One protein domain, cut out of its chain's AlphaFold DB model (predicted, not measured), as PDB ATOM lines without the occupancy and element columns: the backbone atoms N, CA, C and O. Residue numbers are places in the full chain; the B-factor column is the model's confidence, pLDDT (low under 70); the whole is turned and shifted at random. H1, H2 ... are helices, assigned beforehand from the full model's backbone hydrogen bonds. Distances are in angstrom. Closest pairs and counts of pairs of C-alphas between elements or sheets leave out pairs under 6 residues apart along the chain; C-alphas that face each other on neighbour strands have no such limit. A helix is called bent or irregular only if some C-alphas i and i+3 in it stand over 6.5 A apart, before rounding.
ATOM      1  N   THR A 478     110.497 109.615 101.519       77.69
ATOM      2  CA  THR A 478     111.639 110.524 101.285       77.69
ATOM      3  C   THR A 478     112.608 110.612 102.456       77.69
ATOM      4  O   THR A 478     113.755 110.978 102.240       77.69
ATOM      5  N   SER A 479     112.216 110.246 103.678       80.94
ATOM      6  CA  SER A 479     113.170 110.092 104.780       80.94
ATOM      7  C   SER A 479     113.933 108.771 104.685       80.94
ATOM      8  O   SER A 479     115.103 108.755 105.047       80.94
ATOM      9  N   ALA A 480     113.354 107.708 104.111       83.62
ATOM     10  CA  ALA A 480     114.017 106.412 103.949       83.62
ATOM     11  C   ALA A 480     115.402 106.501 103.277       83.62
ATOM     12  O   ALA A 480     116.344 105.862 103.736       83.62
ATOM     13  N   ILE A 481     115.579 107.357 102.258       80.50
ATOM     14  CA  ILE A 481     116.881 107.554 101.584       80.50
ATOM     15  C   ILE A 481     117.958 108.198 102.479       80.50
ATOM     16  O   ILE A 481     119.112 108.282 102.073       80.50
ATOM     17  N   TYR A 482     117.614 108.669 103.678       81.44
ATOM     18  CA  TYR A 482     118.561 109.183 104.676       81.44
ATOM     19  C   TYR A 482     118.980 108.127 105.701       81.44
ATOM     20  O   TYR A 482     119.825 108.391 106.559       81.44
ATOM     21  N   TYR A 483     118.353 106.951 105.687       84.50
ATOM     22  CA  TYR A 483     118.514 105.996 106.770       84.50
ATOM     23  C   TYR A 483     119.827 105.231 106.594       84.50
ATOM     24  O   TYR A 483     120.046 104.628 105.541       84.50
ATOM     25  N   PRO A 484     120.710 105.206 107.612       85.88
ATOM     26  CA  PRO A 484     121.884 104.352 107.567       85.88
ATOM     27  C   PRO A 484     121.473 102.899 107.320       85.88
ATOM     28  O   PRO A 484     120.491 102.401 107.881       85.88
ATOM     29  N   ARG A 485     122.232 102.207 106.481       87.12
ATOM     30  CA  ARG A 485     121.959 100.822 106.087       87.12
ATOM     31  C   ARG A 485     122.449  99.850 107.156       87.12
ATOM     32  O   ARG A 485     123.419 100.135 107.858       87.12
ATOM     33  N   TYR A 486     121.778  98.713 107.300       90.88
ATOM     34  CA  TYR A 486     122.207  97.665 108.225       90.88
ATOM     35  C   TYR A 486     123.276  96.759 107.599       90.88
ATOM     36  O   TYR A 486     123.187  96.477 106.403       90.88
ATOM     37  N   PRO A 487     124.267  96.270 108.370       90.31
ATOM     38  CA  PRO A 487     125.268  95.350 107.846       90.31
ATOM     39  C   PRO A 487     124.685  94.030 107.346       90.31
ATOM     40  O   PRO A 487     123.781  93.446 107.950       90.31
ATOM     41  N   VAL A 488     125.302  93.534 106.276       90.19
ATOM     42  CA  VAL A 488     124.984  92.267 105.607       90.19
ATOM     43  C   VAL A 488     125.131  91.035 106.510       90.19
ATOM     44  O   VAL A 488     124.426  90.051 106.310       90.19
ATOM     45  N   ASP A 489     125.960  91.114 107.558       88.50
ATOM     46  CA  ASP A 489     126.138  90.072 108.583       88.50
ATOM     47  C   ASP A 489     124.799  89.574 109.165       88.50
ATOM     48  O   ASP A 489     124.649  88.398 109.493       88.50
ATOM     49  N   CYS A 490     123.803  90.467 109.258       92.81
ATOM     50  CA  CYS A 490     122.454  90.145 109.718       92.81
ATOM     51  C   CYS A 490     121.720  89.165 108.790       92.81
ATOM     52  O   CYS A 490     120.947  88.344 109.275       92.81
ATOM     53  N   LEU A 491     121.936  89.255 107.475       94.38
ATOM     54  CA  LEU A 491     121.315  88.364 106.494       94.38
ATOM     55  C   LEU A 491     121.960  86.974 106.531       94.38
ATOM     56  O   LEU A 491     121.253  85.974 106.500       94.38
ATOM     57  N   ILE A 492     123.285  86.924 106.696       93.56
ATOM     58  CA  ILE A 492     124.067  85.681 106.775       93.56
ATOM     59  C   ILE A 492     123.744  84.911 108.069       93.56
ATOM     60  O   ILE A 492     123.595  83.689 108.051       93.56
ATOM     61  N   GLU A 493     123.586  85.602 109.208       95.81
ATOM     62  CA  GLU A 493     123.084  84.962 110.435       95.81
ATOM     63  C   GLU A 493     121.638  84.471 110.256       95.81
ATOM     64  O   GLU A 493     121.298  83.385 110.719       95.81
ATOM     65  N   PHE A 494     120.798  85.246 109.570       97.38
ATOM     66  CA  PHE A 494     119.389  84.927 109.357       97.38
ATOM     67  C   PHE A 494     119.190  83.686 108.471       97.38
ATOM     68  O   PHE A 494     118.453  82.780 108.858       97.38
ATOM     69  N   GLU A 495     119.911  83.595 107.352       97.19
ATOM     70  CA  GLU A 495     120.036  82.395 106.515       97.19
ATOM     71  C   GLU A 495     120.523  81.192 107.335       97.19
ATOM     72  O   GLU A 495     119.843  80.171 107.391       97.19
ATOM     73  N   THR A 496     121.628  81.341 108.080       96.75
ATOM     74  CA  THR A 496     122.176  80.268 108.935       96.75
ATOM     75  C   THR A 496     121.132  79.723 109.922       96.75
ATOM     76  O   THR A 496     121.110  78.527 110.216       96.75
ATOM     77  N   ILE A 497     120.256  80.583 110.450       97.75
ATOM     78  CA  ILE A 497     119.192  80.186 111.381       97.75
ATOM     79  C   ILE A 497     117.992  79.549 110.661       97.75
ATOM     80  O   ILE A 497     117.380  78.643 111.233       97.75
ATOM     81  N   ILE A 498     117.686  79.937 109.417       97.50
ATOM     82  CA  ILE A 498     116.713  79.221 108.578       97.50
ATOM     83  C   ILE A 498     117.234  77.825 108.228       97.50
ATOM     84  O   ILE A 498     116.493  76.867 108.412       97.50
ATOM     85  N   ASP A 499     118.492  77.674 107.814       97.06
ATOM     86  CA  ASP A 499     119.092  76.369 107.498       97.06
ATOM     87  C   ASP A 499     119.075  75.426 108.706       97.06
ATOM     88  O   ASP A 499     118.772  74.236 108.588       97.06
ATOM     89  N   MET A 500     119.362  75.956 109.901       96.25
ATOM     90  CA  MET A 500     119.242  75.204 111.149       96.25
ATOM     91  C   MET A 500     117.787  74.798 111.434       96.25
ATOM     92  O   MET A 500     117.533  73.627 111.708       96.25
ATOM     93  N   PHE A 501     116.822  75.715 111.293       96.50
ATOM     94  CA  PHE A 501     115.395  75.406 111.442       96.50
ATOM     95  C   PHE A 501     114.920  74.356 110.426       96.50
ATOM     96  O   PHE A 501     114.220  73.408 110.783       96.50
ATOM     97  N   ALA A 502     115.315  74.500 109.162       96.12
ATOM     98  CA  ALA A 502     114.951  73.598 108.083       96.12
ATOM     99  C   ALA A 502     115.543  72.211 108.313       96.12
ATOM    100  O   ALA A 502     114.833  71.213 108.206       96.12
ATOM    101  N   LYS A 503     116.808  72.125 108.729       95.19
ATOM    102  CA  LYS A 503     117.425  70.859 109.122       95.19
ATOM    103  C   LYS A 503     116.704  70.201 110.304       95.19
ATOM    104  O   LYS A 503     116.474  68.994 110.254       95.19
ATOM    105  N   ASP A 504     116.360  70.964 111.338       93.88
ATOM    106  CA  ASP A 504     115.774  70.431 112.573       93.88
ATOM    107  C   ASP A 504     114.292  70.023 112.418       93.88
ATOM    108  O   ASP A 504     113.877  69.035 113.024       93.88
ATOM    109  N   PHE A 505     113.498  70.736 111.601       93.50
ATOM    110  CA  PHE A 505     112.032  70.562 111.533       93.50
ATOM    111  C   PHE A 505     111.446  70.208 110.163       93.50
ATOM    112  O   PHE A 505     110.330  69.691 110.120       93.50
ATOM    113  N   ILE A 506     112.142  70.493 109.059       93.44
ATOM    114  CA  ILE A 506     111.640  70.250 107.695       93.44
ATOM    115  C   ILE A 506     112.297  68.989 107.120       93.44
ATOM    116  O   ILE A 506     111.618  68.020 106.795       93.44
ATOM    117  N   LEU A 507     113.629  68.984 107.035       91.69
ATOM    118  CA  LEU A 507     114.435  67.950 106.380       91.69
ATOM    119  C   LEU A 507     114.731  66.755 107.302       91.69
ATOM    120  O   LEU A 507     114.819  65.624 106.834       91.69
ATOM    121  N   GLY A 508     114.879  66.986 108.611       87.12
ATOM    122  CA  GLY A 508     115.118  65.930 109.605       87.12
ATOM    123  C   GLY A 508     113.868  65.139 110.017       87.12
ATOM    124  O   GLY A 508     113.971  64.176 110.776       87.12
ATOM    125  N   ALA A 509     112.685  65.536 109.546       83.75
ATOM    126  CA  ALA A 509     111.404  64.995 109.986       83.75
ATOM    127  C   ALA A 509     111.022  63.699 109.242       83.75
ATOM    128  O   ALA A 509     110.142  63.682 108.386       83.75
ATOM    129  N   SER A 510     111.633  62.576 109.627       75.44
ATOM    130  CA  SER A 510     111.378  61.236 109.060       75.44
ATOM    131  C   SER A 510     109.981  60.644 109.342       75.44
ATOM    132  O   SER A 510     109.747  59.466 109.076       75.44
ATOM    133  N   ASN A 511     109.058  61.406 109.937       72.94
ATOM    134  CA  ASN A 511     107.797  60.893 110.469       72.94
ATOM    135  C   ASN A 511     106.654  61.018 109.443       72.94
ATOM    136  O   ASN A 511     106.190  62.116 109.128       72.94
ATOM    137  N   THR A 512     106.193  59.873 108.935       71.25
ATOM    138  CA  THR A 512     105.314  59.747 107.758       71.25
ATOM    139  C   THR A 512     103.973  60.473 107.878       71.25
ATOM    140  O   THR A 512     103.448  60.939 106.867       71.25
ATOM    141  N   CYS A 513     103.433  60.631 109.090       69.69
ATOM    142  CA  CYS A 513     102.122  61.248 109.323       69.69
ATOM    143  C   CYS A 513     102.037  62.709 108.832       69.69
ATOM    144  O   CYS A 513     101.010  63.129 108.302       69.69
ATOM    145  N   PHE A 514     103.125  63.479 108.934       76.50
ATOM    146  CA  PHE A 514     103.135  64.911 108.595       76.50
ATOM    147  C   PHE A 514     103.580  65.213 107.152       76.50
ATOM    148  O   PHE A 514     103.605  66.382 106.747       76.50
ATOM    149  N   LYS A 515     103.914  64.175 106.367       81.50
ATOM    150  CA  LYS A 515     104.680  64.275 105.114       81.50
ATOM    151  C   LYS A 515     104.133  65.330 104.144       81.50
ATOM    152  O   LYS A 515     104.863  66.255 103.822       81.50
ATOM    153  N   LYS A 516     102.844  65.283 103.779       83.19
ATOM    154  CA  LYS A 516     102.233  66.205 102.790       83.19
ATOM    155  C   LYS A 516     102.354  67.694 103.123       83.19
ATOM    156  O   LYS A 516     102.420  68.526 102.223       83.19
ATOM    157  N   THR A 517     102.373  68.059 104.404       80.62
ATOM    158  CA  THR A 517     102.499  69.474 104.788       80.62
ATOM    159  C   THR A 517     103.957  69.888 104.940       80.62
ATOM    160  O   THR A 517     104.301  71.016 104.593       80.62
ATOM    161  N   LEU A 518     104.821  68.981 105.400       86.81
ATOM    162  CA  LEU A 518     106.269  69.196 105.402       86.81
ATOM    163  C   LEU A 518     106.833  69.253 103.973       86.81
ATOM    164  O   LEU A 518     107.740  70.036 103.729       86.81
ATOM    165  N   GLU A 519     106.242  68.531 103.016       91.50
ATOM    166  CA  GLU A 519     106.517  68.649 101.576       91.50
ATOM    167  C   GLU A 519     106.247  70.076 101.071       91.50
ATOM    168  O   GLU A 519     107.113  70.652 100.414       91.50
ATOM    169  N   LYS A 520     105.114  70.705 101.439       93.12
ATOM    170  CA  LYS A 520     104.885  72.122 101.099       93.12
ATOM    171  C   LYS A 520     105.892  73.051 101.784       93.12
ATOM    172  O   LYS A 520     106.487  73.878 101.107       93.12
ATOM    173  N   ILE A 521     106.090  72.933 103.100       94.62
ATOM    174  CA  ILE A 521     107.011  73.828 103.829       94.62
ATOM    175  C   ILE A 521     108.451  73.659 103.301       94.62
ATOM    176  O   ILE A 521     109.196  74.630 103.218       94.62
ATOM    177  N   GLY A 522     108.826  72.448 102.881       94.69
ATOM    178  CA  GLY A 522     110.083  72.150 102.198       94.69
ATOM    179  C   GLY A 522     110.189  72.789 100.818       94.69
ATOM    180  O   GLY A 522     111.238  73.337 100.501       94.69
ATOM    181  N   TYR A 523     109.117  72.797 100.025       95.81
ATOM    182  CA  TYR A 523     109.071  73.533  98.760       95.81
ATOM    183  C   TYR A 523     109.182  75.054  98.970       95.81
ATOM    184  O   TYR A 523     109.992  75.706  98.313       95.81
ATOM    185  N   ASP A 524     108.448  75.611  99.939       95.88
ATOM    186  CA  ASP A 524     108.536  77.030 100.306       95.88
ATOM    187  C   ASP A 524     109.959  77.395 100.797       95.88
ATOM    188  O   ASP A 524     110.461  78.479 100.497       95.88
ATOM    189  N   TYR A 525     110.638  76.478 101.505       97.19
ATOM    190  CA  TYR A 525     112.046  76.606 101.911       97.19
ATOM    191  C   TYR A 525     113.023  76.516 100.733       97.19
ATOM    192  O   TYR A 525     113.963  77.304 100.684       97.19
ATOM    193  N   LEU A 526     112.801  75.626  99.761       96.62
ATOM    194  CA  LEU A 526     113.633  75.558  98.554       96.62
ATOM    195  C   LEU A 526     113.538  76.856  97.740       96.62
ATOM    196  O   LEU A 526     114.569  77.389  97.346       96.62
ATOM    197  N   LEU A 527     112.342  77.440  97.586       96.56
ATOM    198  CA  LEU A 527     112.183  78.762  96.959       96.56
ATOM    199  C   LEU A 527     112.919  79.878  97.722       96.56
ATOM    200  O   LEU A 527     113.490  80.781  97.109       96.56
ATOM    201  N   LEU A 528     112.913  79.824  99.057       96.94
ATOM    202  CA  LEU A 528     113.613  80.782  99.915       96.94
ATOM    203  C   LEU A 528     115.145  80.617  99.840       96.94
ATOM    204  O   LEU A 528     115.864  81.610  99.763       96.94
ATOM    205  N   HIS A 529     115.639  79.380  99.792       96.50
ATOM    206  CA  HIS A 529     117.047  79.051  99.569       96.50
ATOM    207  C   HIS A 529     117.514  79.482  98.166       96.50
ATOM    208  O   HIS A 529     118.539  80.144  98.035       96.50
ATOM    209  N   ASP A 530     116.736  79.210  97.118       96.38
ATOM    210  CA  ASP A 530     117.047  79.635  95.745       96.38
ATOM    211  C   ASP A 530     117.067  81.166  95.598       96.38
ATOM    212  O   ASP A 530     117.855  81.712  94.820       96.38
ATOM    213  N   PHE A 531     116.258  81.885  96.384       96.81
ATOM    214  CA  PHE A 531     116.353  83.339  96.509       96.81
ATOM    215  C   PHE A 531     117.680  83.782  97.144       96.81
ATOM    216  O   PHE A 531     118.302  84.702  96.613       96.81
ATOM    217  N   PHE A 532     118.158  83.127  98.209       96.06
ATOM    218  CA  PHE A 532     119.490  83.399  98.770       96.06
ATOM    219  C   PHE A 532     120.606  83.097  97.761       96.06
ATOM    220  O   PHE A 532     121.467  83.948  97.526       96.06
ATOM    221  N   VAL A 533     120.554  81.948  97.079       94.94
ATOM    222  CA  VAL A 533     121.517  81.582  96.027       94.94
ATOM    223  C   VAL A 533     121.538  82.633  94.914       94.94
ATOM    224  O   VAL A 533     122.617  83.096  94.544       94.94
ATOM    225  N   TRP A 534     120.378  83.081  94.417       94.88
ATOM    226  CA  TRP A 534     120.292  84.177  93.441       94.88
ATOM    227  C   TRP A 534     120.877  85.488  93.997       94.88
ATOM    228  O   TRP A 534     121.646  86.154  93.303       94.88
ATOM    229  N   PHE A 535     120.561  85.838  95.246       92.81
ATOM    230  CA  PHE A 535     120.974  87.087  95.887       92.81
ATOM    231  C   PHE A 535     122.499  87.193  96.058       92.81
ATOM    232  O   PHE A 535     123.075  88.236  95.748       92.81
ATOM    233  N   TYR A 536     123.167  86.115  96.484       91.06
ATOM    234  CA  TYR A 536     124.624  86.079  96.665       91.06
ATOM    235  C   TYR A 536     125.408  85.825  95.370       91.06
ATOM    236  O   TYR A 536     126.544  86.287  95.242       91.06
ATOM    237  N   SER A 537     124.815  85.119  94.400       89.69
ATOM    238  CA  SER A 537     125.425  84.914  93.074       89.69
ATOM    239  C   SER A 537     125.492  86.203  92.253       89.69
ATOM    240  O   SER A 537     126.264  86.295  91.301       89.69
ATOM    241  N   ASN A 538     124.684  87.205  92.603       84.62
ATOM    242  CA  ASN A 538     124.621  88.479  91.903       84.62
ATOM    243  C   ASN A 538     125.858  89.342  92.230       84.62
ATOM    244  O   ASN A 538     126.116  89.642  93.395       84.62
ATOM    245  N   GLU A 539     126.616  89.785  91.218       80.00
ATOM    246  CA  GLU A 539     127.907  90.475  91.423       80.00
ATOM    247  C   GLU A 539     127.825  91.701  92.347       80.00
ATOM    248  O   GLU A 539     128.790  92.023  93.042       80.00
ATOM    249  N   PHE A 540     126.680  92.390  92.373       70.88
ATOM    250  CA  PHE A 540     126.463  93.555  93.234       70.88
ATOM    251  C   PHE A 540     126.581  93.222  94.727       70.88
ATOM    252  O   PHE A 540     126.965  94.096  95.499       70.88
ATOM    253  N   PHE A 541     126.323  91.972  95.136       73.50
ATOM    254  CA  PHE A 541     126.560  91.517  96.505       73.50
ATOM    255  C   PHE A 541     128.056  91.516  96.840       73.50
ATOM    256  O   PHE A 541     128.488  92.127  97.815       73.50
ATOM    257  N   GLN A 542     128.861  90.905  95.969       71.88
ATOM    258  CA  GLN A 542     130.323  90.842  96.100       71.88
ATOM    259  C   GLN A 542     130.974  92.235  96.012       71.88
ATOM    260  O   GLN A 542     132.066  92.452  96.532       71.88
ATOM    261  N   LYS A 543     130.285  93.188  95.370       69.94
ATOM    262  CA  LYS A 543     130.698  94.584  95.171       69.94
ATOM    263  C   LYS A 543     130.035  95.571  96.153       69.94
ATOM    264  O   LYS A 543     130.107  96.778  95.916       69.94
ATOM    265  N   MET A 544     129.412  95.112  97.250       66.94
ATOM    266  CA  MET A 544     128.829  96.007  98.266       66.94
ATOM    267  C   MET A 544     129.899  96.749  99.083       66.94
ATOM    268  O   MET A 544     130.261  96.366 100.195       66.94
ATOM    269  N   ASP A 545     130.352  97.873  98.539       61.09
ATOM    270  CA  ASP A 545     131.117  98.889  99.253       61.09
ATOM    271  C   ASP A 545     130.264  99.494 100.385       61.09
ATOM    272  O   ASP A 545     129.319 100.252 100.146       61.09
ATOM    273  N   THR A 546     130.609  99.171 101.635       53.88
ATOM    274  CA  THR A 546     129.915  99.650 102.844       53.88
ATOM    275  C   THR A 546     130.029 101.162 103.064       53.88
ATOM    276  O   THR A 546     129.337 101.695 103.930       53.88
ATOM    277  N   SER A 547     130.856 101.869 102.285       41.69
ATOM    278  CA  SER A 547     130.969 103.330 102.320       41.69
ATOM    279  C   SER A 547     129.994 104.064 101.387       41.69
ATOM    280  O   SER A 547     129.893 105.290 101.472       41.69
ATOM    281  N   ARG A 548     129.267 103.358 100.500       43.25
ATOM    282  CA  ARG A 548     128.455 103.988  99.441       43.25
ATOM    283  C   ARG A 548     126.953 103.984  99.696       43.25
ATOM    284  O   ARG A 548     126.360 103.049 100.230       43.25
ATOM    285  N   ALA A 549     126.351 105.084  99.250       43.56
ATOM    286  CA  ALA A 549     124.983 105.451  99.565       43.56
ATOM    287  C   ALA A 549     123.946 104.665  98.743       43.56
ATOM    288  O   ALA A 549     123.016 104.129  99.323       43.56
ATOM    289  N   LEU A 550     124.150 104.503  97.431       51.06
ATOM    290  CA  LEU A 550     123.554 103.399  96.670       51.06
ATOM    291  C   LEU A 550     124.620 102.324  96.451       51.06
ATOM    292  O   LEU A 550     125.714 102.629  95.979       51.06
ATOM    293  N   THR A 551     124.277 101.070  96.745       61.47
ATOM    294  CA  THR A 551     125.050  99.875  96.340       61.47
ATOM    295  C   THR A 551     124.367  99.091  95.224       61.47
ATOM    296  O   THR A 551     125.047  98.399  94.473       61.47
ATOM    297  N   LEU A 552     123.041  99.209  95.089       73.75
ATOM    298  CA  LEU A 552     122.261  98.570  94.034       73.75
ATOM    299  C   LEU A 552     121.714  99.629  93.061       73.75
ATOM    300  O   LEU A 552     121.147 100.624  93.520       73.75
ATOM    301  N   PRO A 553     121.839  99.417  91.740       83.31
ATOM    302  CA  PRO A 553     121.055 100.126  90.731       83.31
ATOM    303  C   PRO A 553     119.539  99.995  90.961       83.31
ATOM    304  O   PRO A 553     119.073  99.012  91.539       83.31
ATOM    305  N   VAL A 554     118.753 100.971  90.493       83.94
ATOM    306  CA  VAL A 554     117.291 101.012  90.717       83.94
ATOM    307  C   VAL A 554     116.586  99.800  90.097       83.94
ATOM    308  O   VAL A 554     115.717  99.208  90.732       83.94
ATOM    309  N   ASP A 555     117.017  99.362  88.914       85.31
ATOM    310  CA  ASP A 555     116.562  98.131  88.262       85.31
ATOM    311  C   ASP A 555     116.857  96.873  89.096       85.31
ATOM    312  O   ASP A 555     116.031  95.965  89.131       85.31
ATOM    313  N   LYS A 556     117.971  96.835  89.841       89.12
ATOM    314  CA  LYS A 556     118.309  95.720  90.745       89.12
ATOM    315  C   LYS A 556     117.506  95.744  92.041       89.12
ATOM    316  O   LYS A 556     117.182  94.680  92.561       89.12
ATOM    317  N   ILE A 557     117.134  96.923  92.542       89.19
ATOM    318  CA  ILE A 557     116.195  97.041  93.670       89.19
ATOM    319  C   ILE A 557     114.793  96.589  93.231       89.19
ATOM    320  O   ILE A 557     114.126  95.860  93.958       89.19
ATOM    321  N   ILE A 558     114.373  96.939  92.012       90.25
ATOM    322  CA  ILE A 558     113.117  96.468  91.413       90.25
ATOM    323  C   ILE A 558     113.150  94.944  91.175       90.25
ATOM    324  O   ILE A 558     112.196  94.257  91.538       90.25
ATOM    325  N   GLU A 559     114.250  94.389  90.649       93.31
ATOM    326  CA  GLU A 559     114.439  92.936  90.507       93.31
ATOM    327  C   GLU A 559     114.350  92.228  91.868       93.31
ATOM    328  O   GLU A 559     113.655  91.221  91.981       93.31
ATOM    329  N   LEU A 560     114.976  92.781  92.914       93.38
ATOM    330  CA  LEU A 560     114.902  92.278  94.288       93.38
ATOM    331  C   LEU A 560     113.471  92.284  94.841       93.38
ATOM    332  O   LEU A 560     113.048  91.280  95.414       93.38
ATOM    333  N   ILE A 561     112.712  93.368  94.644       92.88
ATOM    334  CA  ILE A 561     111.301  93.459  95.056       92.88
ATOM    335  C   ILE A 561     110.468  92.386  94.339       92.88
ATOM    336  O   ILE A 561     109.721  91.658  94.989       92.88
ATOM    337  N   PHE A 562     110.624  92.223  93.019       93.00
ATOM    338  CA  PHE A 562     109.913  91.180  92.270       93.00
ATOM    339  C   PHE A 562     110.313  89.764  92.705       93.00
ATOM    340  O   PHE A 562     109.438  88.933  92.936       93.00
ATOM    341  N   LYS A 563     111.612  89.484  92.854       95.00
ATOM    342  CA  LYS A 563     112.133  88.180  93.296       95.00
ATOM    343  C   LYS A 563     111.640  87.814  94.690       95.00
ATOM    344  O   LYS A 563     111.208  86.683  94.886       95.00
ATOM    345  N   PHE A 564     111.645  88.767  95.621       95.50
ATOM    346  CA  PHE A 564     111.094  88.571  96.956       95.50
ATOM    347  C   PHE A 564     109.586  88.294  96.885       95.50
ATOM    348  O   PHE A 564     109.131  87.280  97.401       95.50
ATOM    349  N   ASN A 565     108.814  89.111  96.160       91.50
ATOM    350  CA  ASN A 565     107.362  88.933  96.038       91.50
ATOM    351  C   ASN A 565     106.940  87.603  95.384       91.50
ATOM    352  O   ASN A 565     105.850  87.114  95.669       91.50
ATOM    353  N   ILE A 566     107.789  87.000  94.543       92.44
ATOM    354  CA  ILE A 566     107.548  85.681  93.929       92.44
ATOM    355  C   ILE A 566     107.682  84.527  94.940       92.44
ATOM    356  O   ILE A 566     106.994  83.521  94.783       92.44
ATOM    357  N   ILE A 567     108.534  84.651  95.966       95.88
ATOM    358  CA  ILE A 567     108.807  83.558  96.920       95.88
ATOM    359  C   ILE A 567     107.950  83.588  98.192       95.88
ATOM    360  O   ILE A 567     108.064  82.677  99.008       95.88
ATOM    361  N   ILE A 568     107.124  84.619  98.406       92.62
ATOM    362  CA  ILE A 568     106.288  84.732  99.614       92.62
ATOM    363  C   ILE A 568     105.100  83.756  99.515       92.62
ATOM    364  O   ILE A 568     104.226  83.955  98.665       92.62
ATOM    365  N   PRO A 569     104.983  82.748 100.400       93.38
ATOM    366  CA  PRO A 569     103.809  81.887 100.447       93.38
ATOM    367  C   PRO A 569     102.610  82.656 101.013       93.38
ATOM    368  O   PRO A 569     102.752  83.461 101.935       93.38
ATOM    369  N   GLY A 570     101.405  82.374 100.507       88.06
ATOM    370  CA  GLY A 570     100.175  83.057 100.935       88.06
ATOM    371  C   GLY A 570      99.937  83.008 102.451       88.06
ATOM    372  O   GLY A 570      99.529  84.000 103.048       88.06
ATOM    373  N   GLU A 571     100.282  81.896 103.106       90.69
ATOM    374  CA  GLU A 571     100.178  81.760 104.562       90.69
ATOM    375  C   GLU A 571     101.060  82.729 105.371       90.69
ATOM    376  O   GLU A 571     100.759  82.964 106.543       90.69
ATOM    377  N   ALA A 572     102.097  83.341 104.784       90.38
ATOM    378  CA  ALA A 572     102.893  84.363 105.470       90.38
ATOM    379  C   ALA A 572     102.080  85.623 105.803       90.38
ATOM    380  O   ALA A 572     102.378  86.294 106.791       90.38
ATOM    381  N   TYR A 573     101.012  85.909 105.058       86.81
ATOM    382  CA  TYR A 573     100.075  86.993 105.366       86.81
ATOM    383  C   TYR A 573      99.055  86.619 106.459       86.81
ATOM    384  O   TYR A 573      98.385  87.494 107.000       86.81
ATOM    385  N   CYS A 574      98.945  85.333 106.815       85.88
ATOM    386  CA  CYS A 574      97.859  84.783 107.636       85.88
ATOM    387  C   CYS A 574      98.335  84.132 108.949       85.88
ATOM    388  O   CYS A 574      97.599  83.357 109.556       85.88
ATOM    389  N   ILE A 575      99.551  84.438 109.421       85.12
ATOM    390  CA  ILE A 575     100.187  83.793 110.593       85.12
ATOM    391  C   ILE A 575      99.303  83.841 111.856       85.12
ATOM    392  O   ILE A 575      99.308  82.904 112.653       85.12
ATOM    393  N   SER A 576      98.528  84.914 112.032       78.62
ATOM    394  CA  SER A 576      97.609  85.115 113.161       78.62
ATOM    395  C   SER A 576      96.323  84.283 113.095       78.62
ATOM    396  O   SER A 576      95.726  84.050 114.142       78.62
ATOM    397  N   SER A 577      95.907  83.826 111.909       78.25
ATOM    398  CA  SER A 577      94.737  82.957 111.701       78.25
ATOM    399  C   SER A 577      95.110  81.491 111.462       78.25
ATOM    400  O   SER A 577      94.242  80.674 111.163       78.25
ATOM    401  N   LEU A 578      96.393  81.139 111.581       78.94
ATOM    402  CA  LEU A 578      96.812  79.748 111.707       78.94
ATOM    403  C   LEU A 578      96.309  79.227 113.066       78.94
ATOM    404  O   LEU A 578      96.648  79.783 114.112       78.94
ATOM    405  N   ASP A 579      95.497  78.174 113.039       69.81
ATOM    406  CA  ASP A 579      94.823  77.580 114.201       69.81
ATOM    407  C   ASP A 579      95.801  77.037 115.278       69.81
ATOM    408  O   ASP A 579      97.031  77.041 115.135       69.81
ATOM    409  N   GLU A 580      95.266  76.635 116.424       66.31
ATOM    410  CA  GLU A 580      95.980  76.458 117.688       66.31
ATOM    411  C   GLU A 580      96.159  75.008 118.151       66.31
ATOM    412  O   GLU A 580      96.887  74.780 119.117       66.31
ATOM    413  N   SER A 581      95.522  74.049 117.480       75.12
ATOM    414  CA  SER A 581      95.452  72.636 117.882       75.12
ATOM    415  C   SER A 581      96.586  71.749 117.346       75.12
ATOM    416  O   SER A 581      96.871  70.707 117.934       75.12
ATOM    417  N   ASP A 582      97.247  72.143 116.254       80.06
ATOM    418  CA  ASP A 582      98.199  71.296 115.526       80.06
ATOM    419  C   ASP A 582      99.676  71.711 115.737       80.06
ATOM    420  O   ASP A 582     100.084  72.866 115.564       80.06
ATOM    421  N   LYS A 583     100.522  70.724 116.065       81.56
ATOM    422  CA  LYS A 583     101.980  70.868 116.197       81.56
ATOM    423  C   LYS A 583     102.633  71.332 114.892       81.56
ATOM    424  O   LYS A 583     103.517  72.189 114.912       81.56
ATOM    425  N   LEU A 584     102.198  70.796 113.758       85.81
ATOM    426  CA  LEU A 584     102.684  71.146 112.421       85.81
ATOM    427  C   LEU A 584     102.338  72.603 112.063       85.81
ATOM    428  O   LEU A 584     103.105  73.297 111.391       85.81
ATOM    429  N   LEU A 585     101.232  73.111 112.603       88.44
ATOM    430  CA  LEU A 585     100.799  74.500 112.465       88.44
ATOM    431  C   LEU A 585     101.637  75.465 113.326       88.44
ATOM    432  O   LEU A 585     101.860  76.607 112.928       88.44
ATOM    433  N   SER A 586     102.215  74.983 114.433       92.19
ATOM    434  CA  SER A 586     103.266  75.705 115.171       92.19
ATOM    435  C   SER A 586     104.574  75.806 114.376       92.19
ATOM    436  O   SER A 586     105.188  76.871 114.357       92.19
ATOM    437  N   ILE A 587     104.973  74.748 113.652       94.06
ATOM    438  CA  ILE A 587     106.122  74.801 112.725       94.06
ATOM    439  C   ILE A 587     105.859  75.854 111.635       94.06
ATOM    440  O   ILE A 587     106.704  76.720 111.418       94.06
ATOM    441  N   LYS A 588     104.660  75.864 111.025       94.00
ATOM    442  CA  LYS A 588     104.242  76.906 110.063       94.00
ATOM    443  C   LYS A 588     104.313  78.323 110.636       94.00
ATOM    444  O   LYS A 588     104.860  79.202 109.977       94.00
ATOM    445  N   LYS A 589     103.795  78.557 111.849       93.81
ATOM    446  CA  LYS A 589     103.832  79.877 112.512       93.81
ATOM    447  C   LYS A 589     105.256  80.414 112.637       93.81
ATOM    448  O   LYS A 589     105.501  81.568 112.292       93.81
ATOM    449  N   VAL A 590     106.196  79.577 113.082       95.94
ATOM    450  CA  VAL A 590     107.609  79.965 113.202       95.94
ATOM    451  C   VAL A 590     108.254  80.137 111.828       95.94
ATOM    452  O   VAL A 590     108.864  81.177 111.592       95.94
ATOM    453  N   TYR A 591     108.061  79.191 110.905       96.88
ATOM    454  CA  TYR A 591     108.640  79.258 109.564       96.88
ATOM    455  C   TYR A 591     108.199  80.515 108.802       96.88
ATOM    456  O   TYR A 591     109.027  81.321 108.383       96.88
ATOM    457  N   TYR A 592     106.892  80.753 108.687       95.38
ATOM    458  CA  TYR A 592     106.387  81.896 107.934       95.38
ATOM    459  C   TYR A 592     106.695  83.246 108.609       95.38
ATOM    460  O   TYR A 592     106.770  84.268 107.922       95.38
ATOM    461  N   SER A 593     106.976  83.269 109.921       95.88
ATOM    462  CA  SER A 593     107.494  84.470 110.596       95.88
ATOM    463  C   SER A 593     108.825  84.951 110.005       95.88
ATOM    464  O   SER A 593     109.098  86.153 110.019       95.88
ATOM    465  N   PHE A 594     109.634  84.047 109.435       97.38
ATOM    466  CA  PHE A 594     110.902  84.412 108.814       97.38
ATOM    467  C   PHE A 594     110.713  85.329 107.602       97.38
ATOM    468  O   PHE A 594     111.514  86.240 107.448       97.38
ATOM    469  N   TYR A 595     109.647  85.212 106.800       96.44
ATOM    470  CA  TYR A 595     109.443  86.119 105.654       96.44
ATOM    471  C   TYR A 595     109.276  87.583 106.093       96.44
ATOM    472  O   TYR A 595     109.846  88.477 105.470       96.44
ATOM    473  N   HIS A 596     108.577  87.842 107.206       94.56
ATOM    474  CA  HIS A 596     108.470  89.187 107.805       94.56
ATOM    475  C   HIS A 596     109.815  89.710 108.287       94.56
ATOM    476  O   HIS A 596     110.153  90.877 108.074       94.56
ATOM    477  N   THR A 597     110.600  88.838 108.912       96.25
ATOM    478  CA  THR A 597     111.951  89.154 109.366       96.25
ATOM    479  C   THR A 597     112.875  89.442 108.177       96.25
ATOM    480  O   THR A 597     113.513  90.491 108.178       96.25
ATOM    481  N   LEU A 598     112.859  88.623 107.119       96.88
ATOM    482  CA  LEU A 598     113.613  88.833 105.877       96.88
ATOM    483  C   LEU A 598     113.216  90.137 105.187       96.88
ATOM    484  O   LEU A 598     114.081  90.954 104.891       96.88
ATOM    485  N   GLY A 599     111.919  90.376 104.985       95.31
ATOM    486  CA  GLY A 599     111.428  91.616 104.385       95.31
ATOM    487  C   GLY A 599     111.865  92.849 105.182       95.31
ATOM    488  O   GLY A 599     112.243  93.867 104.606       95.31
ATOM    489  N   THR A 600     111.914  92.742 106.512       94.62
ATOM    490  CA  THR A 600     112.398  93.815 107.394       94.62
ATOM    491  C   THR A 600     113.927  93.974 107.350       94.62
ATOM    492  O   THR A 600     114.414  95.107 107.420       94.62
ATOM    493  N   ILE A 601     114.689  92.882 107.201       95.38
ATOM    494  CA  ILE A 601     116.148  92.894 106.981       95.38
ATOM    495  C   ILE A 601     116.470  93.566 105.645       95.38
ATOM    496  O   ILE A 601     117.216  94.542 105.634       95.38
ATOM    497  N   LEU A 602     115.853  93.122 104.545       94.69
ATOM    498  CA  LEU A 602     116.045  93.686 103.206       94.69
ATOM    499  C   LEU A 602     115.706  95.183 103.173       94.69
ATOM    500  O   LEU A 602     116.500  95.968 102.673       94.69
ATOM    501  N   VAL A 603     114.600  95.604 103.795       92.56
ATOM    502  CA  VAL A 603     114.240  97.028 103.946       92.56
ATOM    503  C   VAL A 603     115.265  97.827 104.768       92.56
ATOM    504  O   VAL A 603     115.466  99.009 104.512       92.56
ATOM    505  N   ASN A 604     115.939  97.222 105.751       92.19
ATOM    506  CA  ASN A 604     116.969  97.913 106.539       92.19
ATOM    507  C   ASN A 604     118.362  97.885 105.884       92.19
ATOM    508  O   ASN A 604     119.175  98.762 106.175       92.19
ATOM    509  N   MET A 605     118.641  96.920 105.006       90.62
ATOM    510  CA  MET A 605     119.829  96.889 104.140       90.62
ATOM    511  C   MET A 605     119.684  97.831 102.936       90.62
ATOM    512  O   MET A 605     120.656  98.475 102.545       90.62
ATOM    513  N   PHE A 606     118.468  97.947 102.392       90.69
ATOM    514  CA  PHE A 606     118.112  98.776 101.241       90.69
ATOM    515  C   PHE A 606     116.877  99.651 101.553       90.69
ATOM    516  O   PHE A 606     115.773  99.367 101.074       90.69
ATOM    517  N   PRO A 607     117.020 100.729 102.350       89.75
ATOM    518  CA  PRO A 607     115.926 101.663 102.640       89.75
ATOM    519  C   PRO A 607     115.266 102.252 101.386       89.75
ATOM    520  O   PRO A 607     114.101 102.652 101.413       89.75
ATOM    521  N   GLU A 608     115.979 102.255 100.259       86.62
ATOM    522  CA  GLU A 608     115.491 102.723  98.964       86.62
ATOM    523  C   GLU A 608     114.328 101.877  98.414       86.62
ATOM    524  O   GLU A 608     113.548 102.383  97.610       86.62
ATOM    525  N   ILE A 609     114.132 100.644  98.906       90.62
ATOM    526  CA  ILE A 609     112.918  99.852  98.649       90.62
ATOM    527  C   ILE A 609     111.668 100.642  99.058       90.62
ATOM    528  O   ILE A 609     110.727 100.738  98.276       90.62
ATOM    529  N   ILE A 610     111.666 101.270 100.239       87.94
ATOM    530  CA  ILE A 610     110.519 102.059 100.716       87.94
ATOM    531  C   ILE A 610     110.370 103.375  99.945       87.94
ATOM    532  O   ILE A 610     109.244 103.828  99.739       87.94
ATOM    533  N   PHE A 611     111.462 103.971  99.462       84.81
ATOM    534  CA  PHE A 611     111.385 105.142  98.584       84.81
ATOM    535  C   PHE A 611     110.701 104.810  97.245       84.81
ATOM    536  O   PHE A 611     109.847 105.569  96.791       84.81
ATOM    537  N   LEU A 612     111.029 103.659  96.645       84.62
ATOM    538  CA  LEU A 612     110.480 103.215  95.360       84.62
ATOM    539  C   LEU A 612     109.058 102.637  95.485       84.62
ATOM    540  O   LEU A 612     108.163 103.037  94.747       84.62
ATOM    541  N   GLN A 613     108.835 101.719  96.429       84.12
ATOM    542  CA  GLN A 613     107.560 101.010  96.619       84.12
ATOM    543  C   GLN A 613     106.528 101.835  97.415       84.12
ATOM    544  O   GLN A 613     105.352 101.479  97.452       84.12
ATOM    545  N   ARG A 614     106.952 102.920  98.086       83.75
ATOM    546  CA  ARG A 614     106.169 103.710  99.066       83.75
ATOM    547  C   ARG A 614     105.630 102.891 100.258       83.75
ATOM    548  O   ARG A 614     104.823 103.399 101.036       83.75
ATOM    549  N   ALA A 615     106.069 101.640 100.414       84.06
ATOM    550  CA  ALA A 615     105.601 100.675 101.406       84.06
ATOM    551  C   ALA A 615     106.691  99.640 101.746       84.06
ATOM    552  O   ALA A 615     107.665  99.481 101.014       84.06
ATOM    553  N   GLU A 616     106.509  98.929 102.860       86.06
ATOM    554  CA  GLU A 616     107.316  97.761 103.243       86.06
ATOM    555  C   GLU A 616     107.050  96.578 102.281       86.06
ATOM    556  O   GLU A 616     105.950  96.460 101.742       86.06
ATOM    557  N   LEU A 617     108.036  95.685 102.083       88.25
ATOM    558  CA  LEU A 617     107.963  94.591 101.092       88.25
ATOM    559  C   LEU A 617     106.702  93.717 101.224       88.25
ATOM    560  O   LEU A 617     106.033  93.452 100.232       88.25
ATOM    561  N   LEU A 618     106.342  93.326 102.453       83.62
ATOM    562  CA  LEU A 618     105.146  92.529 102.781       83.62
ATOM    563  C   LEU A 618     103.864  93.377 102.920       83.62
ATOM    564  O   LEU A 618     102.914  92.987 103.603       83.62
ATOM    565  N   GLY A 619     103.840  94.558 102.300       75.94
ATOM    566  CA  GLY A 619     102.813  95.571 102.506       75.94
ATOM    567  C   GLY A 619     102.866  96.176 103.915       75.94
ATOM    568  O   GLY A 619     103.827  95.968 104.660       75.94
ATOM    569  N   PRO A 620     101.837  96.939 104.323       62.34
ATOM    570  CA  PRO A 620     101.778  97.513 105.661       62.34
ATOM    571  C   PRO A 620     101.760  96.408 106.725       62.34
ATOM    572  O   PRO A 620     100.769  95.693 106.877       62.34
ATOM    573  N   SER A 621     102.819  96.300 107.527       52.28
ATOM    574  CA  SER A 621     102.911  95.297 108.603       52.28
ATOM    575  C   SER A 621     101.838  95.442 109.699       52.28
ATOM    576  O   SER A 621     101.629  94.516 110.477       52.28
ATOM    577  N   ASN A 622     101.082  96.546 109.712       51.22
ATOM    578  CA  ASN A 622      99.877  96.727 110.534       51.22
ATOM    579  C   ASN A 622      98.666  95.888 110.060       51.22
ATOM    580  O   ASN A 622      97.707  95.743 110.815       51.22
ATOM    581  N   LEU A 623      98.687  95.389 108.816       51.38
ATOM    582  CA  LEU A 623      97.675  94.487 108.249       51.38
ATOM    583  C   LEU A 623      98.096  93.017 108.386       51.38
ATOM    584  O   LEU A 623      97.272  92.172 108.717       51.38
ATOM    585  N   ASN A 624      99.386  92.737 108.162       56.16
ATOM    586  CA  ASN A 624      99.896  91.380 107.925       56.16
ATOM    587  C   ASN A 624     100.806  90.841 109.051       56.16
ATOM    588  O   ASN A 624     101.241  89.692 108.999       56.16
ATOM    589  N   GLY A 625     101.162  91.667 110.039       63.97
ATOM    590  CA  GLY A 625     102.157  91.333 111.059       63.97
ATOM    591  C   GLY A 625     101.626  90.441 112.183       63.97
ATOM    592  O   GLY A 625     100.549  90.667 112.737       63.97
ATOM    593  N   PHE A 626     102.432  89.462 112.596       82.12
ATOM    594  CA  PHE A 626     102.181  88.698 113.817       82.12
ATOM    595  C   PHE A 626     102.544  89.508 115.073       82.12
ATOM    596  O   PHE A 626     103.499  90.286 115.102       82.12
ATOM    597  N   THR A 627     101.803  89.281 116.155       85.50
ATOM    598  CA  THR A 627     102.146  89.783 117.493       85.50
ATOM    599  C   THR A 627     103.039  88.786 118.236       85.50
ATOM    600  O   THR A 627     103.078  87.602 117.899       85.50
ATOM    601  N   PHE A 628     103.696  89.235 119.315       86.69
ATOM    602  CA  PHE A 628     104.360  88.326 120.259       86.69
ATOM    603  C   PHE A 628     103.389  87.241 120.755       86.69
ATOM    604  O   PHE A 628     103.699  86.058 120.699       86.69
ATOM    605  N   SER A 629     102.175  87.630 121.162       88.44
ATOM    606  CA  SER A 629     101.167  86.680 121.647       88.44
ATOM    607  C   SER A 629     100.834  85.615 120.595       88.44
ATOM    608  O   SER A 629     100.952  84.429 120.872       88.44
ATOM    609  N   SER A 630     100.519  86.011 119.358       88.31
ATOM    610  CA  SER A 630     100.123  85.071 118.297       88.31
ATOM    611  C   SER A 630     101.253  84.164 117.791       88.31
ATOM    612  O   SER A 630     100.957  83.092 117.276       88.31
ATOM    613  N   LEU A 631     102.526  84.564 117.922       91.38
ATOM    614  CA  LEU A 631     103.658  83.691 117.580       91.38
ATOM    615  C   LEU A 631     104.018  82.723 118.717       91.38
ATOM    616  O   LEU A 631     104.357  81.579 118.440       91.38
ATOM    617  N   PHE A 632     103.968  83.166 119.980       92.25
ATOM    618  CA  PHE A 632     104.404  82.354 121.126       92.25
ATOM    619  C   PHE A 632     103.293  81.529 121.786       92.25
ATOM    620  O   PHE A 632     103.601  80.581 122.512       92.25
ATOM    621  N   LYS A 633     102.016  81.856 121.553       89.06
ATOM    622  CA  LYS A 633     100.879  81.093 122.076       89.06
ATOM    623  C   LYS A 633     100.904  79.661 121.529       89.06
ATOM    624  O   LYS A 633     100.962  79.441 120.323       89.06
ATOM    625  N   ASN A 634     100.851  78.705 122.453       88.19
ATOM    626  CA  ASN A 634     100.802  77.258 122.225       88.19
ATOM    627  C   ASN A 634     102.003  76.642 121.470       88.19
ATOM    628  O   ASN A 634     101.888  75.502 121.030       88.19
ATOM    629  N   LEU A 635     103.162  77.315 121.359       91.25
ATOM    630  CA  LEU A 635     104.373  76.668 120.823       91.25
ATOM    631  C   LEU A 635     104.759  75.458 121.706       91.25
ATOM    632  O   LEU A 635     105.098  75.659 122.876       91.25
ATOM    633  N   PRO A 636     104.745  74.216 121.183       84.69
ATOM    634  CA  PRO A 636     104.808  73.015 122.020       84.69
ATOM    635  C   PRO A 636     106.230  72.623 122.442       84.69
ATOM    636  O   PRO A 636     106.393  71.769 123.310       84.69
ATOM    637  N   GLU A 637     107.267  73.215 121.841       82.00
ATOM    638  CA  GLU A 637     108.661  72.842 122.091       82.00
ATOM    639  C   GLU A 637     109.571  74.049 122.353       82.00
ATOM    640  O   GLU A 637     109.526  75.066 121.655       82.00
ATOM    641  N   ASN A 638     110.487  73.892 123.316       84.81
ATOM    642  CA  ASN A 638     111.536  74.876 123.614       84.81
ATOM    643  C   ASN A 638     112.504  75.097 122.432       84.81
ATOM    644  O   ASN A 638     113.107  76.163 122.326       84.81
ATOM    645  N   SER A 639     112.640  74.103 121.551       90.38
ATOM    646  CA  SER A 639     113.392  74.154 120.293       90.38
ATOM    647  C   SER A 639     112.764  75.163 119.320       90.38
ATOM    648  O   SER A 639     113.405  76.149 118.975       90.38
ATOM    649  N   LEU A 640     111.482  75.004 118.962       93.88
ATOM    650  CA  LEU A 640     110.730  75.958 118.129       93.88
ATOM    651  C   LEU A 640     110.731  77.372 118.726       93.88
ATOM    652  O   LEU A 640     110.845  78.358 117.995       93.88
ATOM    653  N   LYS A 641     110.657  77.478 120.058       94.38
ATOM    654  CA  LYS A 641     110.687  78.761 120.769       94.38
ATOM    655  C   LYS A 641     111.982  79.551 120.533       94.38
ATOM    656  O   LYS A 641     111.899  80.769 120.425       94.38
ATOM    657  N   LEU A 642     113.141  78.900 120.383       94.50
ATOM    658  CA  LEU A 642     114.411  79.568 120.044       94.50
ATOM    659  C   LEU A 642     114.329  80.293 118.692       94.50
ATOM    660  O   LEU A 642     114.716  81.456 118.575       94.50
ATOM    661  N   TYR A 643     113.798  79.610 117.680       96.88
ATOM    662  CA  TYR A 643     113.660  80.136 116.323       96.88
ATOM    663  C   TYR A 643     112.605  81.253 116.249       96.88
ATOM    664  O   TYR A 643     112.831  82.287 115.615       96.88
ATOM    665  N   ALA A 644     111.502  81.108 116.991       95.94
ATOM    666  CA  ALA A 644     110.508  82.161 117.184       95.94
ATOM    667  C   ALA A 644     111.091  83.400 117.895       95.94
ATOM    668  O   ALA A 644     110.839  84.531 117.477       95.94
ATOM    669  N   GLU A 645     111.901  83.203 118.945       94.56
ATOM    670  CA  GLU A 645     112.605  84.279 119.656       94.56
ATOM    671  C   GLU A 645     113.586  85.008 118.747       94.56
ATOM    672  O   GLU A 645     113.582  86.237 118.743       94.56
ATOM    673  N   TYR A 646     114.366  84.292 117.934       96.69
ATOM    674  CA  TYR A 646     115.256  84.904 116.948       96.69
ATOM    675  C   TYR A 646     114.487  85.770 115.938       96.69
ATOM    676  O   TYR A 646     114.784  86.960 115.798       96.69
ATOM    677  N   SER A 647     113.460  85.200 115.296       96.31
ATOM    678  CA  SER A 647     112.655  85.880 114.275       96.31
ATOM    679  C   SER A 647     111.982  87.142 114.833       96.31
ATOM    680  O   SER A 647     112.252  88.253 114.372       96.31
ATOM    681  N   PHE A 648     111.204  87.014 115.917       94.81
ATOM    682  CA  PHE A 648     110.544  88.160 116.554       94.81
ATOM    683  C   PHE A 648     111.543  89.220 117.039       94.81
ATOM    684  O   PHE A 648     111.232  90.413 116.995       94.81
ATOM    685  N   ARG A 649     112.737  88.823 117.497       93.94
ATOM    686  CA  ARG A 649     113.773  89.742 117.987       93.94
ATOM    687  C   ARG A 649     114.405  90.559 116.865       93.94
ATOM    688  O   ARG A 649     114.512  91.776 117.021       93.94
ATOM    689  N   ALA A 650     114.816  89.917 115.772       95.88
ATOM    690  CA  ALA A 650     115.387  90.595 114.611       95.88
ATOM    691  C   ALA A 650     114.353  91.545 113.984       95.88
ATOM    692  O   ALA A 650     114.617  92.744 113.861       95.88
ATOM    693  N   TYR A 651     113.134  91.049 113.736       95.06
ATOM    694  CA  TYR A 651     111.990  91.852 113.298       95.06
ATOM    695  C   TYR A 651     111.746  93.058 114.218       95.06
ATOM    696  O   TYR A 651     111.855  94.205 113.788       95.06
ATOM    697  N   SER A 652     111.498  92.837 115.513       91.69
ATOM    698  CA  SER A 652     111.148  93.911 116.458       91.69
ATOM    699  C   SER A 652     112.261  94.936 116.660       91.69
ATOM    700  O   SER A 652     111.973  96.115 116.886       91.69
ATOM    701  N   PHE A 653     113.530  94.525 116.590       94.56
ATOM    702  CA  PHE A 653     114.646  95.464 116.625       94.56
ATOM    703  C   PHE A 653     114.651  96.355 115.380       94.56
ATOM    704  O   PHE A 653     114.655  97.577 115.530       94.56
ATOM    705  N   LEU A 654     114.601  95.772 114.179       94.19
ATOM    706  CA  LEU A 654     114.699  96.510 112.919       94.19
ATOM    707  C   LEU A 654     113.452  97.380 112.657       94.19
ATOM    708  O   LEU A 654     113.580  98.519 112.212       94.19
ATOM    709  N   ARG A 655     112.252  96.921 113.045       89.69
ATOM    710  CA  ARG A 655     111.030  97.749 113.081       89.69
ATOM    711  C   ARG A 655     111.174  98.936 114.043       89.69
ATOM    712  O   ARG A 655     110.816 100.055 113.689       89.69
ATOM    713  N   ARG A 656     111.732  98.736 115.247       88.56
ATOM    714  CA  ARG A 656     111.953  99.833 116.214       88.56
ATOM    715  C   ARG A 656     113.051 100.800 115.766       88.56
ATOM    716  O   ARG A 656     112.913 101.997 115.989       88.56
ATOM    717  N   ARG A 657     114.107 100.302 115.122       89.94
ATOM    718  CA  ARG A 657     115.159 101.103 114.481       89.94
ATOM    719  C   ARG A 657     114.555 102.046 113.438       89.94
ATOM    720  O   ARG A 657     114.791 103.247 113.518       89.94
ATOM    721  N   TRP A 658     113.708 101.511 112.555       86.31
ATOM    722  CA  TRP A 658     112.937 102.284 111.575       86.31
ATOM    723  C   TRP A 658     112.037 103.336 112.240       86.31
ATOM    724  O   TRP A 658     112.026 104.495 111.838       86.31
ATOM    725  N   PHE A 659     111.330 102.970 113.314       84.50
ATOM    726  CA  PHE A 659     110.482 103.916 114.046       84.50
ATOM    727  C   PHE A 659     111.273 105.076 114.673       84.50
ATOM    728  O   PHE A 659     110.859 106.227 114.573       84.50
ATOM    729  N   ILE A 660     112.423 104.790 115.294       84.38
ATOM    730  CA  ILE A 660     113.262 105.802 115.954       84.38
ATOM    731  C   ILE A 660     113.775 106.845 114.955       84.38
ATOM    732  O   ILE A 660     113.820 108.023 115.297       84.38
ATOM    733  N   ILE A 661     114.131 106.457 113.727       83.00
ATOM    734  CA  ILE A 661     114.667 107.418 112.753       83.00
ATOM    735  C   ILE A 661     113.597 108.325 112.130       83.00
ATOM    736  O   ILE A 661     113.893 109.485 111.856       83.00
ATOM    737  N   ILE A 662     112.335 107.883 112.045       82.00
ATOM    738  CA  ILE A 662     111.195 108.758 111.698       82.00
ATOM    739  C   ILE A 662     111.012 109.881 112.741       82.00
ATOM    740  O   ILE A 662     110.532 110.963 112.407       82.00
ATOM    741  N   MET A 663     111.408 109.660 114.003       80.44
ATOM    742  CA  MET A 663     111.313 110.676 115.063       80.44
ATOM    743  C   MET A 663     112.364 111.794 114.945       80.44
ATOM    744  O   MET A 663     112.263 112.785 115.668       80.44
ATOM    745  N   PHE A 664     113.368 111.659 114.072       80.62
ATOM    746  CA  PHE A 664     114.386 112.687 113.867       80.62
ATOM    747  C   PHE A 664     113.985 113.647 112.733       80.62
ATOM    748  O   PHE A 664     113.838 113.213 111.589       80.62
ATOM    749  N   PRO A 665     113.829 114.959 113.003       76.75
ATOM    750  CA  PRO A 665     113.540 115.931 111.957       76.75
ATOM    751  C   PRO A 665     114.766 116.112 111.052       76.75
ATOM    752  O   PRO A 665     115.813 116.609 111.475       76.75
ATOM    753  N   ILE A 666     114.614 115.705 109.793       75.50
ATOM    754  CA  ILE A 666     115.602 115.901 108.731       75.50
ATOM    755  C   ILE A 666     115.369 117.284 108.122       75.50
ATOM    756  O   ILE A 666     114.348 117.522 107.474       75.50
TER     757      ILE A 666
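AT A GLANCE: This is residues 478 to 666 of the 886 residues of the protein "Zn(2)-C6 fungal-type domain-containing protein" of Saccharomycodes ludwigii (UniProt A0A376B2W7). You are looking at a bundle of four long helices, H1, H2, H6 and H10, with H6 in the middle: H1 and H2 form a hairpin that packs on it, and H10 packs on it on the side away from H2. H4 packs on the later part of H2, H7 is set steeply to H4, and the short H5 and H9 pack on H6 and H10. The printed part has 189 residues with ten named helices, H1 to H10 in order, and no named strand; the class is all helix. It is compact, with a radius of gyration of the C-alphas of 16.9 A and spans of 53 by 35 by 24 A.

IN THESE COORDINATES: Find C-alpha 489 at (126.138, 90.072, 108.583); from there H1 runs 25.1 A to residue 507. H2 follows at residues 512 to 537, 35.4 A long, with a kink of 42 degrees near residue 519. Both are irregular: C-alphas 513 and 516 of H2 are 8.2 A apart, and H1 is only just so, with C-alphas 504 and 507 6.8 A apart. Next come H3 at residues 539 to 542, H4 at 554 to 567, 20.4 A long, and H5 at 570 to 573. H6 starts from C-alpha 583 at (101.980, 70.868, 116.197) and runs 33.8 A to residue 605. Then read H7 at 608 to 613, H8 at 621 to 624 and H9 at 628 to 632. H10, residues 638 to 662, is 35.9 A long and ends at C-alpha 662, (111.195, 108.758, 111.698).

HOW THE PARTS SIT: Begin at H6, the hub, which touches four helices. H10 touches it at a shallow tilt of 29 degrees, the same way, with the closest C-alphas, Thr 597 and Tyr 651, 4.8 A apart. H1 touches H6 at 16 degrees, a shallow tilt, opposite ways; the closest C-alphas are those of Leu 491 and Ile 601, 6.9 A. H2 only just touches H6, with 3 pairs of C-alphas within 8 A, the closest Phe 514 and Leu 584 at 7.3 A. H5 touches H6 at the C-alphas of Ala 572 and Tyr 592, 4.9 A. In the hairpin of H1 and H2, C-alphas 506 and 518 are closest, 5.9 A. H4 touches H2 with residues 563 to 567 alone, opposite ways at a shallow tilt of 8 degrees; C-alphas 527 and 567 are closest, 5.9 A. H7 touches H4 at a steep tilt of 66 degrees, closest at C-alphas 557 and 609, 6.6 A. H9 touches H10 at C-alphas 631 and 644, 7.0 A. H3 and H8 touch no helix. Every O i to N i+4 pair is within hydrogen-bond range in H7 and H9, but 14 of 15 in H1, 19 of 22 in H2, 9 of 10 in H4, 16 of 19 in H6 and 20 of 21 in H10; H3, H5 and H8 are too short for such a pair.

THE WHOLE: The two C-alphas farthest apart, Thr 512 and Ile 666, are 57.1 A apart. The printed part has no cut, and the link from H3 to H4, 11 residues, is long. Mean pLDDT of the printed part is 86.2; look for values under 70 at residue 513, residues 543 to 551, 579 to 580 and 620 to 625.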